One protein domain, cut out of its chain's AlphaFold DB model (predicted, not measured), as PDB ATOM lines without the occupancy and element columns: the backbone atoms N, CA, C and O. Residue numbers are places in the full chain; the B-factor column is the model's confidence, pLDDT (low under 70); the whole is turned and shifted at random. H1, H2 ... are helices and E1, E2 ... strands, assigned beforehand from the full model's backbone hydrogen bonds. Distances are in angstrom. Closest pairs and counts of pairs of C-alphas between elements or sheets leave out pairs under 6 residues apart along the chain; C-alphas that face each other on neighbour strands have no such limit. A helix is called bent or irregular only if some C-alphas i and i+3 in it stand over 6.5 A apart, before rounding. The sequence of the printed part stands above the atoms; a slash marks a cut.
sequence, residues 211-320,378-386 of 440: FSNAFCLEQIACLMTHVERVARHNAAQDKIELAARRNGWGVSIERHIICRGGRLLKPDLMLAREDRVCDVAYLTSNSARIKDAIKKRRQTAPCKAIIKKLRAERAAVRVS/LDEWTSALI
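What this domain is: This is residues 211 to 320 and 378 to 386 of the 440 residues of an uncharacterized protein of Glossina austeni (UniProt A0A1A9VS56). A small three-stranded sheet, E1 E2 E3, has the second arm of a long bent helix, H1b, over one face, while the first arm, H1a, sticks out free. H3 grazes the sheet by E3 and sticks out with residues 315 to 319, H4 packs on H1b, and H2 stands away from the sheet. The printed part has 119 residues, with four named helices and three strands in the order H1 E1 E2 E3 H2 H3 H4; the sheet is antiparallel, in the order E1 E2 E3, and the class is mostly helix. The whole is loose, with a radius of gyration of the C-alphas of 17.1 A, and spans 58 by 36 by 24 A.

How they stand to each other: Begin at H1, residues 211 to 246, assigned as one helix by its hydrogen bonds but bent: C-alphas 224 and 227 are 7.4 A apart. Its arms, H1a up to residue 224 and H1b from 227, stand at a steep tilt of 63 degrees. Next come E1, residues 250 to 253, E2, 269 to 273, and E3, 276 to 280, a meander, each strand the antiparallel neighbour of the one before. In the hairpin E1 and E2, look for N 252 and O 270, 2.9 A apart; in the hairpin E2 and E3, for N 278 and O 271, 2.8 A apart. H1b is on the sheet in two layers, helix over one face, at a height over the sheet of 8.9 A; it lies over E1 and E2 and runs along the strands, at 7 degrees to E1 on the local plane. Their closest C-alphas, of Glu 241 and Val 251, are 6.2 A apart. H2, residues 287 to 300, is not on the sheet and is apart from H3, residues 303 to 319. H3 only grazes the sheet with residues 303 to 311; its closest C-alphas to E3 are those of Ile 307 and Val 277, 6.5 A. H4, residues 378 to 386, touches H1b's residues 240 to 244 alone, the same way at a steep tilt of 45 degrees; C-alphas 240 and 382 are closest, 6.7 A. Every O i to N i+4 pair is within hydrogen-bond range in H1a, H1b, H3 and H4; in H2, 9 of 10.

Where its parts are: Find C-alpha 211 at (57.318, -7.195, 104.259); H1a runs 19.7 A from there, and H1b 28.4 A to C-alpha 246 at (96.905, 15.261, 111.919). E1, E2 and E3 measure 10.3, 13.5 and 12.8 A, H2 20.4 A, H3 24.7 A and H4 12.1 A, ending at C-alpha 386 at (95.454, 6.952, 106.426).

The domain as a whole: The farthest C-alphas, of Asn 213 and Val 319, are 58.9 A apart. Residues 321 to 377 are not printed; C-alphas 320 and 378 are 38.8 A apart across this cut. The link E1 to E2 is long, 15 residues. Mean pLDDT of the printed part is 79.5; 30 residues are under 70, among them 297 to 307 and 378 to 386.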
ATOM      1  N   PHE A 211      56.517  -8.366 104.605       84.19
ATOM      2  CA  PHE A 211      57.318  -7.195 104.259       84.19
ATOM      3  C   PHE A 211      56.830  -5.938 104.981       84.19
ATOM      4  O   PHE A 211      57.638  -5.218 105.558       84.19
ATOM      5  N   SER A 212      55.515  -5.698 104.997       83.19
ATOM      6  CA  SER A 212      54.937  -4.520 105.658       83.19
ATOM      7  C   SER A 212      55.249  -4.510 107.155       83.19
ATOM      8  O   SER A 212      55.694  -3.494 107.680       83.19
ATOM      9  N   ASN A 213      55.099  -5.651 107.835       84.88
ATOM     10  CA  ASN A 213      55.428  -5.773 109.255       84.88
ATOM     11  C   ASN A 213      56.929  -5.606 109.508       84.88
ATOM     12  O   ASN A 213      57.310  -4.884 110.424       84.88
ATOM     13  N   ALA A 214      57.783  -6.226 108.690       85.12
ATOM     14  CA  ALA A 214      59.232  -6.082 108.806       85.12
ATOM     15  C   ALA A 214      59.677  -4.630 108.586       85.12
ATOM     16  O   ALA A 214      60.536  -4.138 109.312       85.12
ATOM     17  N   PHE A 215      59.068  -3.928 107.630       83.44
ATOM     18  CA  PHE A 215      59.338  -2.520 107.375       83.44
ATOM     19  C   PHE A 215      58.870  -1.630 108.529       83.44
ATOM     20  O   PHE A 215      59.640  -0.793 108.986       83.44
ATOM     21  N   CYS A 216      57.650  -1.824 109.043       80.00
ATOM     22  CA  CYS A 216      57.167  -1.090 110.215       80.00
ATOM     23  C   CYS A 216      58.086  -1.307 111.425       80.00
ATOM     24  O   CYS A 216      58.458  -0.344 112.091       80.00
ATOM     25  N   LEU A 217      58.516  -2.549 111.665       82.94
ATOM     26  CA  LEU A 217      59.490  -2.868 112.709       82.94
ATOM     27  C   LEU A 217      60.848  -2.203 112.452       82.94
ATOM     28  O   LEU A 217      61.428  -1.662 113.389       82.94
ATOM     29  N   GLU A 218      61.346  -2.183 111.209       80.62
ATOM     30  CA  GLU A 218      62.583  -1.469 110.848       80.62
ATOM     31  C   GLU A 218      62.439   0.034 111.116       80.62
ATOM     32  O   GLU A 218      63.364   0.630 111.654       80.62
ATOM     33  N   GLN A 219      61.292   0.648 110.807       80.50
ATOM     34  CA  GLN A 219      61.051   2.070 111.074       80.50
ATOM     35  C   GLN A 219      61.003   2.373 112.570       80.50
ATOM     36  O   GLN A 219      61.682   3.292 113.019       80.50
ATOM     37  N   ILE A 220      60.269   1.579 113.351       80.12
ATOM     38  CA  ILE A 220      60.187   1.747 114.809       80.12
ATOM     39  C   ILE A 220      61.572   1.556 115.437       80.12
ATOM     40  O   ILE A 220      62.044   2.421 116.173       80.12
ATOM     41  N   ALA A 221      62.275   0.479 115.079       78.38
ATOM     42  CA  ALA A 221      63.628   0.226 115.561       78.38
ATOM     43  C   ALA A 221      64.605   1.333 115.129       78.38
ATOM     44  O   ALA A 221      65.470   1.744 115.906       78.38
ATOM     45  N   CYS A 222      64.466   1.850 113.905       76.44
ATOM     46  CA  CYS A 222      65.271   2.956 113.403       76.44
ATOM     47  C   CYS A 222      64.997   4.237 114.190       76.44
ATOM     48  O   CYS A 222      65.958   4.898 114.553       76.44
ATOM     49  N   LEU A 223      63.739   4.564 114.506       78.44
ATOM     50  CA  LEU A 223      63.380   5.734 115.316       78.44
ATOM     51  C   LEU A 223      63.948   5.638 116.735       78.44
ATOM     52  O   LEU A 223      64.564   6.593 117.206       78.44
ATOM     53  N   MET A 224      63.817   4.476 117.380       79.88
ATOM     54  CA  MET A 224      64.334   4.253 118.735       79.88
ATOM     55  C   MET A 224      65.863   4.334 118.796       79.88
ATOM     56  O   MET A 224      66.425   4.873 119.744       79.88
ATOM     57  N   THR A 225      66.547   3.844 117.761       82.19
ATOM     58  CA  THR A 225      68.018   3.840 117.697       82.19
ATOM     59  C   THR A 225      68.590   5.010 116.900       82.19
ATOM     60  O   THR A 225      69.807   5.087 116.718       82.19
ATOM     61  N   HIS A 226      67.753   5.935 116.413       81.81
ATOM     62  CA  HIS A 226      68.178   6.997 115.500       81.81
ATOM     63  C   HIS A 226      69.230   7.884 116.156       81.81
ATOM     64  O   HIS A 226      70.285   8.127 115.573       81.81
ATOM     65  N   VAL A 227      68.970   8.315 117.393       82.56
ATOM     66  CA  VAL A 227      69.875   9.181 118.158       82.56
ATOM     67  C   VAL A 227      71.217   8.489 118.386       82.56
ATOM     68  O   VAL A 227      72.258   9.054 118.069       82.56
ATOM     69  N   GLU A 228      71.212   7.233 118.836       82.94
ATOM     70  CA  GLU A 228      72.441   6.460 119.054       82.94
ATOM     71  C   GLU A 228      73.200   6.176 117.754       82.94
ATOM     72  O   GLU A 228      74.431   6.136 117.716       82.94
ATOM     73  N   ARG A 229      72.477   5.953 116.655       80.81
ATOM     74  CA  ARG A 229      73.064   5.751 115.332       80.81
ATOM     75  C   ARG A 229      73.716   7.036 114.827       80.81
ATOM     76  O   ARG A 229      74.836   6.957 114.327       80.81
ATOM     77  N   VAL A 230      73.061   8.187 114.976       84.19
ATOM     78  CA  VAL A 230      73.630   9.505 114.650       84.19
ATOM     79  C   VAL A 230      74.836   9.797 115.542       84.19
ATOM     80  O   VAL A 230      75.878  10.198 115.037       84.19
ATOM     81  N   ALA A 231      74.761   9.503 116.840       85.94
ATOM     82  CA  ALA A 231      75.881   9.672 117.762       85.94
ATOM     83  C   ALA A 231      77.091   8.808 117.365       85.94
ATOM     84  O   ALA A 231      78.212   9.307 117.305       85.94
ATOM     85  N   ARG A 232      76.879   7.530 117.017       84.44
ATOM     86  CA  ARG A 232      77.948   6.646 116.518       84.44
ATOM     87  C   ARG A 232      78.515   7.109 115.180       84.44
ATOM     88  O   ARG A 232      79.726   7.039 114.988       84.44
ATOM     89  N   HIS A 233      77.658   7.575 114.275       87.19
ATOM     90  CA  HIS A 233      78.068   8.159 113.001       87.19
ATOM     91  C   HIS A 233      78.984   9.368 113.226       87.19
ATOM     92  O   HIS A 233      80.104   9.390 112.721       87.19
ATOM     93  N   ASN A 234      78.557  10.315 114.060       89.75
ATOM     94  CA  ASN A 234      79.307  11.531 114.354       89.75
ATOM     95  C   ASN A 234      80.617  11.221 115.084       89.75
ATOM     96  O   ASN A 234      81.663  11.714 114.687       89.75
ATOM     97  N   ALA A 235      80.608  10.309 116.058       88.94
ATOM     98  CA  ALA A 235      81.831   9.872 116.732       88.94
ATOM     99  C   ALA A 235      82.841   9.229 115.762       88.94
ATOM    100  O   ALA A 235      84.051   9.427 115.889       88.94
ATOM    101  N   ALA A 236      82.367   8.458 114.778       87.94
ATOM    102  CA  ALA A 236      83.225   7.910 113.734       87.94
ATOM    103  C   ALA A 236      83.740   9.008 112.786       87.94
ATOM    104  O   ALA A 236      84.891   8.946 112.347       87.94
ATOM    105  N   GLN A 237      82.918  10.017 112.496       92.06
ATOM    106  CA  GLN A 237      83.288  11.198 111.718       92.06
ATOM    107  C   GLN A 237      84.387  12.016 112.387       92.06
ATOM    108  O   GLN A 237      85.410  12.281 111.753       92.06
ATOM    109  N   ASP A 238      84.240  12.308 113.676       92.69
ATOM    110  CA  ASP A 238      85.204  13.066 114.474       92.69
ATOM    111  C   ASP A 238      86.567  12.360 114.523       92.69
ATOM    112  O   ASP A 238      87.619  12.989 114.385       92.69
ATOM    113  N   LYS A 239      86.569  11.025 114.652       92.19
ATOM    114  CA  LYS A 239      87.801  10.222 114.625       92.19
ATOM    115  C   LYS A 239      88.531  10.323 113.284       92.19
ATOM    116  O   LYS A 239      89.746  10.543 113.272       92.19
ATOM    117  N   ILE A 240      87.817  10.173 112.164       91.75
ATOM    118  CA  ILE A 240      88.431  10.279 110.831       91.75
ATOM    119  C   ILE A 240      88.876  11.715 110.562       91.75
ATOM    120  O   ILE A 240      89.973  11.912 110.042       91.75
ATOM    121  N   GLU A 241      88.084  12.718 110.946       95.00
ATOM    122  CA  GLU A 241      88.471  14.122 110.838       95.00
ATOM    123  C   GLU A 241      89.783  14.389 111.581       95.00
ATOM    124  O   GLU A 241      90.736  14.894 110.980       95.00
ATOM    125  N   LEU A 242      89.844  14.045 112.869       95.38
ATOM    126  CA  LEU A 242      91.008  14.296 113.713       95.38
ATOM    127  C   LEU A 242      92.259  13.637 113.128       95.38
ATOM    128  O   LEU A 242      93.318  14.263 113.020       95.38
ATOM    129  N   ALA A 243      92.134  12.380 112.711       93.50
ATOM    130  CA  ALA A 243      93.238  11.627 112.148       93.50
ATOM    131  C   ALA A 243      93.661  12.174 110.767       93.50
ATOM    132  O   ALA A 243      94.858  12.319 110.502       93.50
ATOM    133  N   ALA A 244      92.720  12.577 109.911       94.62
ATOM    134  CA  ALA A 244      93.017  13.194 108.620       94.62
ATOM    135  C   ALA A 244      93.715  14.558 108.784       94.62
ATOM    136  O   ALA A 244      94.736  14.806 108.131       94.62
ATOM    137  N   ARG A 245      93.239  15.412 109.703       95.06
ATOM    138  CA  ARG A 245      93.861  16.711 110.019       95.06
ATOM    139  C   ARG A 245      95.292  16.553 110.530       95.06
ATOM    140  O   ARG A 245      96.181  17.240 110.030       95.06
ATOM    141  N   ARG A 246      95.544  15.602 111.444       95.19
ATOM    142  CA  ARG A 246      96.905  15.261 111.919       95.19
ATOM    143  C   ARG A 246      97.849  14.873 110.779       95.19
ATOM    144  O   ARG A 246      99.045  15.118 110.859       95.19
ATOM    145  N   ASN A 247      97.305  14.329 109.695       94.12
ATOM    146  CA  ASN A 247      98.049  13.929 108.503       94.12
ATOM    147  C   ASN A 247      98.042  14.996 107.393       94.12
ATOM    148  O   ASN A 247      98.287  14.679 106.226       94.12
ATOM    149  N   GLY A 248      97.741  16.255 107.723       95.44
ATOM    150  CA  GLY A 248      97.793  17.381 106.787       95.44
ATOM    151  C   GLY A 248      96.688  17.383 105.727       95.44
ATOM    152  O   GLY A 248      96.819  18.058 104.703       95.44
ATOM    153  N   TRP A 249      95.606  16.627 105.927       95.88
ATOM    154  CA  TRP A 249      94.426  16.717 105.071       95.88
ATOM    155  C   TRP A 249      93.547  17.886 105.511       95.88
ATOM    156  O   TRP A 249      93.299  18.092 106.696       95.88
ATOM    157  N   GLY A 250      93.031  18.638 104.541       94.19
ATOM    158  CA  GLY A 250      91.911  19.535 104.800       94.19
ATOM    159  C   GLY A 250      90.625  18.727 104.851       94.19
ATOM    160  O   GLY A 250      90.380  17.924 103.951       94.19
ATOM    161  N   VAL A 251      89.821  18.949 105.882       95.50
ATOM    162  CA  VAL A 251      88.581  18.210 106.122       95.50
ATOM    163  C   VAL A 251      87.394  19.161 106.013       95.50
ATOM    164  O   VAL A 251      87.468  20.311 106.446       95.50
ATOM    165  N   SER A 252      86.311  18.713 105.384       93.81
ATOM    166  CA  SER A 252      85.027  19.418 105.350       93.81
ATOM    167  C   SER A 252      83.909  18.433 105.676       93.81
ATOM    168  O   SER A 252      83.726  17.462 104.945       93.81
ATOM    169  N   ILE A 253      83.191  18.693 106.763       92.06
ATOM    170  CA  ILE A 253      82.075  17.882 107.262       92.06
ATOM    171  C   ILE A 253      80.763  18.371 106.647       92.06
ATOM    172  O   ILE A 253      80.570  19.582 106.538       92.06
ATOM    173  N   GLU A 254      79.905  17.435 106.221       86.12
ATOM    174  CA  GLU A 254      78.522  17.670 105.759       86.12
ATOM    175  C   GLU A 254      78.371  18.801 104.728       86.12
ATOM    176  O   GLU A 254      77.341  19.473 104.606       86.12
ATOM    177  N   ARG A 255      79.421  19.049 103.939       83.25
ATOM    178  CA  ARG A 255      79.436  20.185 103.024       83.25
ATOM    179  C   ARG A 255      78.518  19.898 101.847       83.25
ATOM    180  O   ARG A 255      78.817  19.065 100.998       83.25
ATOM    181  N   HIS A 256      77.439  20.658 101.742       87.75
ATOM    182  CA  HIS A 256      76.568  20.660 100.573       87.75
ATOM    183  C   HIS A 256      77.302  21.217  99.345       87.75
ATOM    184  O   HIS A 256      77.747  22.367  99.331       87.75
ATOM    185  N   ILE A 257      77.430  20.407  98.291       86.12
ATOM    186  CA  ILE A 257      78.113  20.796  97.052       86.12
ATOM    187  C   ILE A 257      77.117  20.762  95.910       86.12
ATOM    188  O   ILE A 257      76.632  19.704  95.517       86.12
ATOM    189  N   ILE A 258      76.858  21.925  95.326       88.19
ATOM    190  CA  ILE A 258      76.088  22.022  94.090       88.19
ATOM    191  C   ILE A 258      77.057  21.832  92.915       88.19
ATOM    192  O   ILE A 258      77.978  22.629  92.704       88.19
ATOM    193  N   CYS A 259      76.877  20.740  92.175       83.56
ATOM    194  CA  CYS A 259      77.650  20.405  90.980       83.56
ATOM    195  C   CYS A 259      77.236  21.253  89.767       83.56
ATOM    196  O   CYS A 259      76.182  21.884  89.756       83.56
ATOM    197  N   ARG A 260      78.032  21.202  88.687       80.88
ATOM    198  CA  ARG A 260      77.827  21.945  87.418       80.88
ATOM    199  C   ARG A 260      76.570  21.573  86.597       80.88
ATOM    200  O   ARG A 260      76.487  21.908  85.428       80.88
ATOM    201  N   GLY A 261      75.579  20.932  87.205       88.06
ATOM    202  CA  GLY A 261      74.276  20.636  86.600       88.06
ATOM    203  C   GLY A 261      73.134  20.771  87.605       88.06
ATOM    204  O   GLY A 261      72.190  19.997  87.550       88.06
ATOM    205  N   GLY A 262      73.284  21.640  88.614       90.94
ATOM    206  CA  GLY A 262      72.292  21.844  89.681       90.94
ATOM    207  C   GLY A 262      72.188  20.701  90.698       90.94
ATOM    208  O   GLY A 262      71.545  20.845  91.731       90.94
ATOM    209  N   ARG A 263      72.851  19.565  90.453       86.56
ATOM    210  CA  ARG A 263      72.799  18.407  91.347       86.56
ATOM    211  C   ARG A 263      73.492  18.693  92.680       86.56
ATOM    212  O   ARG A 263      74.695  18.956  92.705       86.56
ATOM    213  N   LEU A 264      72.743  18.563  93.769       88.06
ATOM    214  CA  LEU A 264      73.245  18.638  95.137       88.06
ATOM    215  C   LEU A 264      73.897  17.307  95.545       88.06
ATOM    216  O   LEU A 264      73.264  16.253  95.487       88.06
ATOM    217  N   LEU A 265      75.159  17.359  95.963       84.31
ATOM    218  CA  LEU A 265      75.856  16.272  96.643       84.31
ATOM    219  C   LEU A 265      75.949  16.594  98.136       84.31
ATOM    220  O   LEU A 265      76.277  17.722  98.508       84.31
ATOM    221  N   LYS A 266      75.671  15.587  98.967       89.38
ATOM    222  CA  LYS A 266      75.762  15.642 100.431       89.38
ATOM    223  C   LYS A 266      76.744  14.567 100.919       89.38
ATOM    224  O   LYS A 266      76.301  13.491 101.309       89.38
ATOM    225  N   PRO A 267      78.061  14.773 100.747       89.81
ATOM    226  CA  PRO A 267      79.059  13.901 101.352       89.81
ATOM    227  C   PRO A 267      79.034  14.057 102.878       89.81
ATOM    228  O   PRO A 267      78.935  15.184 103.365       89.81
ATOM    229  N   ASP A 268      79.163  12.948 103.609       90.12
ATOM    230  CA  ASP A 268      79.267  12.968 105.077       90.12
ATOM    231  C   ASP A 268      80.589  13.651 105.472       90.12
ATOM    232  O   ASP A 268      80.629  14.601 106.255       90.12
ATOM    233  N   LEU A 269      81.681  13.254 104.804       93.12
ATOM    234  CA  LEU A 269      83.012  13.806 105.022       93.12
ATOM    235  C   LEU A 269      83.784  13.942 103.703       93.12
ATOM    236  O   LEU A 269      83.914  12.994 102.929       93.12
ATOM    237  N   MET A 270      84.355  15.121 103.456       93.25
ATOM    238  CA  MET A 270      85.293  15.348 102.356       93.25
ATOM    239  C   MET A 270      86.709  15.568 102.865       93.25
ATOM    240  O   MET A 270      86.961  16.473 103.662       93.25
ATOM    241  N   LEU A 271      87.650  14.798 102.324       94.38
ATOM    242  CA  LEU A 271      89.077  14.927 102.603       94.38
ATOM    243  C   LEU A 271      89.789  15.481 101.369       94.38
ATOM    244  O   LEU A 271      89.642  14.951 100.271       94.38
ATOM    245  N   ALA A 272      90.588  16.532 101.532       93.44
ATOM    246  CA  ALA A 272      91.333  17.152 100.443       93.44
ATOM    247  C   ALA A 272      92.790  17.421 100.834       93.44
ATOM    248  O   ALA A 272      93.068  18.246 101.711       93.44
ATOM    249  N   ARG A 273      93.737  16.821 100.113       94.56
ATOM    250  CA  ARG A 273      95.180  17.052 100.276       94.56
ATOM    251  C   ARG A 273      95.815  17.224  98.905       94.56
ATOM    252  O   ARG A 273      95.662  16.366  98.045       94.56
ATOM    253  N   GLU A 274      96.495  18.355  98.717       92.75
ATOM    254  CA  GLU A 274      97.159  18.719  97.457       92.75
ATOM    255  C   GLU A 274      96.245  18.556  96.229       92.75
ATOM    256  O   GLU A 274      95.325  19.354  96.028       92.75
ATOM    257  N   ASP A 275      96.491  17.531  95.412       88.00
ATOM    258  CA  ASP A 275      95.797  17.241  94.167       88.00
ATOM    259  C   ASP A 275      94.681  16.188  94.306       88.00
ATOM    260  O   ASP A 275      93.965  15.964  93.323       88.00
ATOM    261  N   ARG A 276      94.490  15.610  95.504       86.56
ATOM    262  CA  ARG A 276      93.530  14.537  95.808       86.56
ATOM    263  C   ARG A 276      92.326  15.042  96.599       86.56
ATOM    264  O   ARG A 276      92.462  15.841  97.528       86.56
ATOM    265  N   VAL A 277      91.150  14.527  96.246       87.31
ATOM    266  CA  VAL A 277      89.897  14.707  96.991       87.31
ATOM    267  C   VAL A 277      89.248  13.339  97.159       87.31
ATOM    268  O   VAL A 277      89.098  12.610  96.178       87.31
ATOM    269  N   CYS A 278      88.873  13.006  98.388       87.94
ATOM    270  CA  CYS A 278      88.178  11.779  98.743       87.94
ATOM    271  C   CYS A 278      86.816  12.139  99.343       87.94
ATOM    272  O   CYS A 278      86.739  12.943 100.270       87.94
ATOM    273  N   ASP A 279      85.762  11.538  98.796       86.19
ATOM    274  CA  ASP A 279      84.422  11.526  99.380       86.19
ATOM    275  C   ASP A 279      84.306  10.278 100.259       86.19
ATOM    276  O   ASP A 279      84.490   9.159  99.772       86.19
ATOM    277  N   VAL A 280      84.073  10.477 101.554       85.94
ATOM    278  CA  VAL A 280      83.956   9.409 102.546       85.94
ATOM    279  C   VAL A 280      82.485   9.267 102.932       85.94
ATOM    280  O   VAL A 280      81.801  10.244 103.236       85.94
ATOM    281  N   ALA A 281      82.008   8.025 102.873       84.69
ATOM    282  CA  ALA A 281      80.641   7.625 103.178       84.69
ATOM    283  C   ALA A 281      80.632   6.712 104.397       84.69
ATOM    284  O   ALA A 281      81.367   5.720 104.401       84.69
ATOM    285  N   TYR A 282      79.747   6.955 105.357       80.19
ATOM    286  CA  TYR A 282      79.511   5.982 106.422       80.19
ATOM    287  C   TYR A 282      78.370   5.046 106.032       80.19
ATOM    288  O   TYR A 282      77.235   5.460 105.801       80.19
ATOM    289  N   LEU A 283      78.669   3.750 105.951       77.38
ATOM    290  CA  LEU A 283      77.683   2.713 105.664       77.38
ATOM    291  C   LEU A 283      77.556   1.800 106.880       77.38
ATOM    292  O   LEU A 283      78.529   1.195 107.322       77.38
ATOM    293  N   THR A 284      76.343   1.678 107.412       68.31
ATOM    294  CA  THR A 284      76.025   0.650 108.408       68.31
ATOM    295  C   THR A 284      76.065  -0.727 107.741       68.31
ATOM    296  O   THR A 284      75.677  -0.862 106.581       68.31
ATOM    297  N   SER A 285      76.511  -1.742 108.476       57.97
ATOM    298  CA  SER A 285      77.020  -3.057 108.041       57.97
ATOM    299  C   SER A 285      76.048  -4.021 107.325       57.97
ATOM    300  O   SER A 285      76.221  -5.235 107.387       57.97
ATOM    301  N   ASN A 286      75.060  -3.538 106.570       64.31
ATOM    302  CA  ASN A 286      74.233  -4.401 105.728       64.31
ATOM    303  C   ASN A 286      74.896  -4.614 104.349       64.31
ATOM    304  O   ASN A 286      74.857  -3.745 103.475       64.31
ATOM    305  N   SER A 287      75.540  -5.772 104.170       49.25
ATOM    306  CA  SER A 287      76.454  -6.089 103.056       49.25
ATOM    307  C   SER A 287      75.844  -5.963 101.655       49.25
ATOM    308  O   SER A 287      76.533  -5.530 100.727       49.25
ATOM    309  N   ALA A 288      74.551  -6.265 101.490       65.44
ATOM    310  CA  ALA A 288      73.847  -6.088 100.218       65.44
ATOM    311  C   ALA A 288      73.695  -4.599  99.857       65.44
ATOM    312  O   ALA A 288      74.002  -4.190  98.737       65.44
ATOM    313  N   ARG A 289      73.334  -3.760 100.840       67.12
ATOM    314  CA  ARG A 289      73.212  -2.302 100.663       67.12
ATOM    315  C   ARG A 289      74.576  -1.642 100.411       67.12
ATOM    316  O   ARG A 289      74.640  -0.638  99.706       67.12
ATOM    317  N   ILE A 290      75.667  -2.219 100.926       70.00
ATOM    318  CA  ILE A 290      77.031  -1.699 100.733       70.00
ATOM    319  C   ILE A 290      77.452  -1.753  99.258       70.00
ATOM    320  O   ILE A 290      77.906  -0.742  98.721       70.00
ATOM    321  N   LYS A 291      77.265  -2.890  98.573       74.31
ATOM    322  CA  LYS A 291      77.650  -3.028  97.154       74.31
ATOM    323  C   LYS A 291      76.880  -2.056  96.254       74.31
ATOM    324  O   LYS A 291      77.483  -1.402  95.401       74.31
ATOM    325  N   ASP A 292      75.580  -1.899  96.494       75.19
ATOM    326  CA  ASP A 292      74.736  -0.975  95.734       75.19
ATOM    327  C   ASP A 292      75.076   0.491  96.015       75.19
ATOM    328  O   ASP A 292      75.153   1.299  95.086       75.19
ATOM    329  N   ALA A 293      75.361   0.842  97.273       69.81
ATOM    330  CA  ALA A 293      75.809   2.181  97.644       69.81
ATOM    331  C   ALA A 293      77.152   2.536  96.983       69.81
ATOM    332  O   ALA A 293      77.292   3.629  96.425       69.81
ATOM    333  N   ILE A 294      78.108   1.599  96.968       73.94
ATOM    334  CA  ILE A 294      79.398   1.757  96.278       73.94
ATOM    335  C   ILE A 294      79.173   1.955  94.776       73.94
ATOM    336  O   ILE A 294      79.710   2.899  94.191       73.94
ATOM    337  N   LYS A 295      78.353   1.106  94.143       77.88
ATOM    338  CA  LYS A 295      78.042   1.199  92.709       77.88
ATOM    339  C   LYS A 295      77.398   2.543  92.364       77.88
ATOM    340  O   LYS A 295      77.832   3.206  91.420       77.88
ATOM    341  N   LYS A 296      76.427   2.994  93.165       73.94
ATOM    342  CA  LYS A 296      75.745   4.284  92.994       73.94
ATOM    343  C   LYS A 296      76.707   5.465  93.154       73.94
ATOM    344  O   LYS A 296      76.636   6.402  92.362       73.94
ATOM    345  N   ARG A 297      77.641   5.433  94.114       69.19
ATOM    346  CA  ARG A 297      78.653   6.499  94.271       69.19
ATOM    347  C   ARG A 297      79.683   6.508  93.135       69.19
ATOM    348  O   ARG A 297      79.969   7.573  92.597       69.19
ATOM    349  N   ARG A 298      80.150   5.341  92.672       68.44
ATOM    350  CA  ARG A 298      81.058   5.240  91.507       68.44
ATOM    351  C   ARG A 298      80.450   5.837  90.235       68.44
ATOM    352  O   ARG A 298      81.137   6.519  89.486       68.44
ATOM    353  N   GLN A 299      79.153   5.628  90.014       63.12
ATOM    354  CA  GLN A 299      78.450   6.134  88.829       63.12
ATOM    355  C   GLN A 299      78.163   7.644  88.865       63.12
ATOM    356  O   GLN A 299      77.817   8.222  87.838       63.12
ATOM    357  N   THR A 300      78.261   8.303  90.025       56.59
ATOM    358  CA  THR A 300      77.696   9.652  90.213       56.59
ATOM    359  C   THR A 300      78.705  10.798  90.223       56.59
ATOM    360  O   THR A 300      78.270  11.951  90.246       56.59
ATOM    361  N   ALA A 301      80.013  10.543  90.107       54.56
ATOM    362  CA  ALA A 301      81.020  11.604  90.156       54.56
ATOM    363  C   ALA A 301      81.980  11.622  88.949       54.56
ATOM    364  O   ALA A 301      82.875  10.783  88.853       54.56
ATOM    365  N   PRO A 302      81.955  12.670  88.104       56.25
ATOM    366  CA  PRO A 302      83.161  13.128  87.438       56.25
ATOM    367  C   PRO A 302      83.944  13.999  88.438       56.25
ATOM    368  O   PRO A 302      83.878  15.230  88.397       56.25
ATOM    369  N   CYS A 303      84.698  13.363  89.347       58.97
ATOM    370  CA  CYS A 303      85.496  14.016  90.405       58.97
ATOM    371  C   CYS A 303      86.350  15.199  89.905       58.97
ATOM    372  O   CYS A 303      86.617  16.140  90.652       58.97
ATOM    373  N   LYS A 304      86.728  15.209  88.619       61.56
ATOM    374  CA  LYS A 304      87.530  16.267  87.985       61.56
ATOM    375  C   LYS A 304      86.949  17.679  88.154       61.56
ATOM    376  O   LYS A 304      87.715  18.610  88.400       61.56
ATOM    377  N   ALA A 305      85.630  17.866  88.040       66.75
ATOM    378  CA  ALA A 305      85.022  19.202  88.116       66.75
ATOM    379  C   ALA A 305      85.013  19.763  89.550       66.75
ATOM    380  O   ALA A 305      85.313  20.940  89.760       66.75
ATOM    381  N   ILE A 306      84.731  18.903  90.531       65.31
ATOM    382  CA  ILE A 306      84.732  19.246  91.960       65.31
ATOM    383  C   ILE A 306      86.159  19.563  92.418       65.31
ATOM    384  O   ILE A 306      86.391  20.601  93.034       65.31
ATOM    385  N   ILE A 307      87.134  18.736  92.018       63.56
ATOM    386  CA  ILE A 307      88.561  18.967  92.287       63.56
ATOM    387  C   ILE A 307      89.004  20.329  91.733       63.56
ATOM    388  O   ILE A 307      89.687  21.082  92.426       63.56
ATOM    389  N   LYS A 308      88.593  20.689  90.507       72.31
ATOM    390  CA  LYS A 308      88.941  21.987  89.904       72.31
ATOM    391  C   LYS A 308      88.370  23.169  90.699       72.31
ATOM    392  O   LYS A 308      89.085  24.147  90.901       72.31
ATOM    393  N   LYS A 309      87.123  23.074  91.180       74.44
ATOM    394  CA  LYS A 309      86.486  24.120  92.000       74.44
ATOM    395  C   LYS A 309      87.179  24.286  93.358       74.44
ATOM    396  O   LYS A 309      87.547  25.399  93.713       74.44
ATOM    397  N   LEU A 310      87.442  23.187  94.069       67.06
ATOM    398  CA  LEU A 310      88.120  23.221  95.372       67.06
ATOM    399  C   LEU A 310      89.555  23.768  95.279       67.06
ATOM    400  O   LEU A 310      90.015  24.466  96.182       67.06
ATOM    401  N   ARG A 311      90.259  23.496  94.172       70.31
ATOM    402  CA  ARG A 311      91.572  24.104  93.892       70.31
ATOM    403  C   ARG A 311      91.476  25.617  93.714       70.31
ATOM    404  O   ARG A 311      92.308  26.328  94.267       70.31
ATOM    405  N   ALA A 312      90.475  26.095  92.973       76.38
ATOM    406  CA  ALA A 312      90.261  27.525  92.762       76.38
ATOM    407  C   ALA A 312      89.951  28.256  94.081       76.38
ATOM    408  O   ALA A 312      90.554  29.287  94.355       76.38
ATOM    409  N   GLU A 313      89.099  27.677  94.937       74.75
ATOM    410  CA  GLU A 313      88.794  28.229  96.267       74.75
ATOM    411  C   GLU A 313      90.052  28.313  97.155       74.75
ATOM    412  O   GLU A 313      90.322  29.352  97.750       74.75
ATOM    413  N   ARG A 314      90.886  27.260  97.200       67.94
ATOM    414  CA  ARG A 314      92.150  27.291  97.965       67.94
ATOM    415  C   ARG A 314      93.165  28.292  97.417       67.94
ATOM    416  O   ARG A 314      93.882  28.910  98.201       67.94
ATOM    417  N   ALA A 315      93.259  28.422  96.095       75.06
ATOM    418  CA  ALA A 315      94.139  29.402  95.469       75.06
ATOM    419  C   ALA A 315      93.719  30.830  95.850       75.06
ATOM    420  O   ALA A 315      94.578  31.622  96.226       75.06
ATOM    421  N   ALA A 316      92.413  31.122  95.862       77.50
ATOM    422  CA  ALA A 316      91.889  32.419  96.289       77.50
ATOM    423  C   ALA A 316      92.225  32.740  97.759       77.50
ATOM    424  O   ALA A 316      92.685  33.841  98.049       77.50
ATOM    425  N   VAL A 317      92.092  31.768  98.673       73.94
ATOM    426  CA  VAL A 317      92.423  31.958 100.103       73.94
ATOM    427  C   VAL A 317      93.923  32.183 100.331       73.94
ATOM    428  O   VAL A 317      94.309  32.987 101.177       73.94
ATOM    429  N   ARG A 318      94.796  31.502  99.572       71.12
ATOM    430  CA  ARG A 318      96.255  31.708  99.672       71.12
ATOM    431  C   ARG A 318      96.690  33.092  99.199       71.12
ATOM    432  O   ARG A 318      97.638  33.638  99.751       71.12
ATOM    433  N   VAL A 319      96.016  33.657  98.197       75.81
ATOM    434  CA  VAL A 319      96.330  35.002  97.690       75.81
ATOM    435  C   VAL A 319      95.929  36.083  98.701       75.81
ATOM    436  O   VAL A 319      96.608  37.098  98.793       75.81
ATOM    437  N   SER A 320      94.902  35.852  99.525       59.47
ATOM    438  CA  SER A 320      94.452  36.822 100.534       59.47
ATOM    439  C   SER A 320      95.203  36.765 101.873       59.47
ATOM    440  O   SER A 320      94.909  37.562 102.757       59.47
ATOM    441  N   LEU A 378      89.208  -0.163 115.325       54.12
ATOM    442  CA  LEU A 378      88.854   1.077 114.625       54.12
ATOM    443  C   LEU A 378      90.036   2.050 114.545       54.12
ATOM    444  O   LEU A 378      90.222   2.700 113.515       54.12
ATOM    445  N   ASP A 379      90.830   2.162 115.608       58.12
ATOM    446  CA  ASP A 379      92.004   3.037 115.629       58.12
ATOM    447  C   ASP A 379      93.128   2.473 114.730       58.12
ATOM    448  O   ASP A 379      93.759   3.226 113.979       58.12
ATOM    449  N   GLU A 380      93.308   1.147 114.702       67.50
ATOM    450  CA  GLU A 380      94.188   0.439 113.760       67.50
ATOM    451  C   GLU A 380      93.713   0.602 112.309       67.50
ATOM    452  O   GLU A 380      94.500   0.960 111.432       67.50
ATOM    453  N   TRP A 381      92.413   0.449 112.051       68.06
ATOM    454  CA  TRP A 381      91.813   0.656 110.732       68.06
ATOM    455  C   TRP A 381      91.966   2.082 110.230       68.06
ATOM    456  O   TRP A 381      92.310   2.300 109.068       68.06
ATOM    457  N   THR A 382      91.706   3.060 111.094       58.62
ATOM    458  CA  THR A 382      91.836   4.480 110.756       58.62
ATOM    459  C   THR A 382      93.290   4.796 110.412       58.62
ATOM    460  O   THR A 382      93.564   5.463 109.413       58.62
ATOM    461  N   SER A 383      94.231   4.236 111.175       64.25
ATOM    462  CA  SER A 383      95.668   4.365 110.922       64.25
ATOM    463  C   SER A 383      96.084   3.697 109.606       64.25
ATOM    464  O   SER A 383      96.790   4.313 108.808       64.25
ATOM    465  N   ALA A 384      95.593   2.488 109.316       68.00
ATOM    466  CA  ALA A 384      95.873   1.761 108.077       68.00
ATOM    467  C   ALA A 384      95.285   2.459 106.838       68.00
ATOM    468  O   ALA A 384      95.963   2.603 105.815       68.00
ATOM    469  N   LEU A 385      94.047   2.951 106.933       68.12
ATOM    470  CA  LEU A 385      93.395   3.755 105.901       68.12
ATOM    471  C   LEU A 385      94.242   4.991 105.577       68.12
ATOM    472  O   LEU A 385      94.571   5.238 104.417       68.12
ATOM    473  N   ILE A 386      94.652   5.740 106.596       62.62
ATOM    474  CA  ILE A 386      95.454   6.952 106.426       62.62
ATOM    475  C   ILE A 386      96.845   6.638 105.869       62.62
ATOM    476  O   ILE A 386      97.306   7.325 104.954       62.62
TER     477      ILE A 386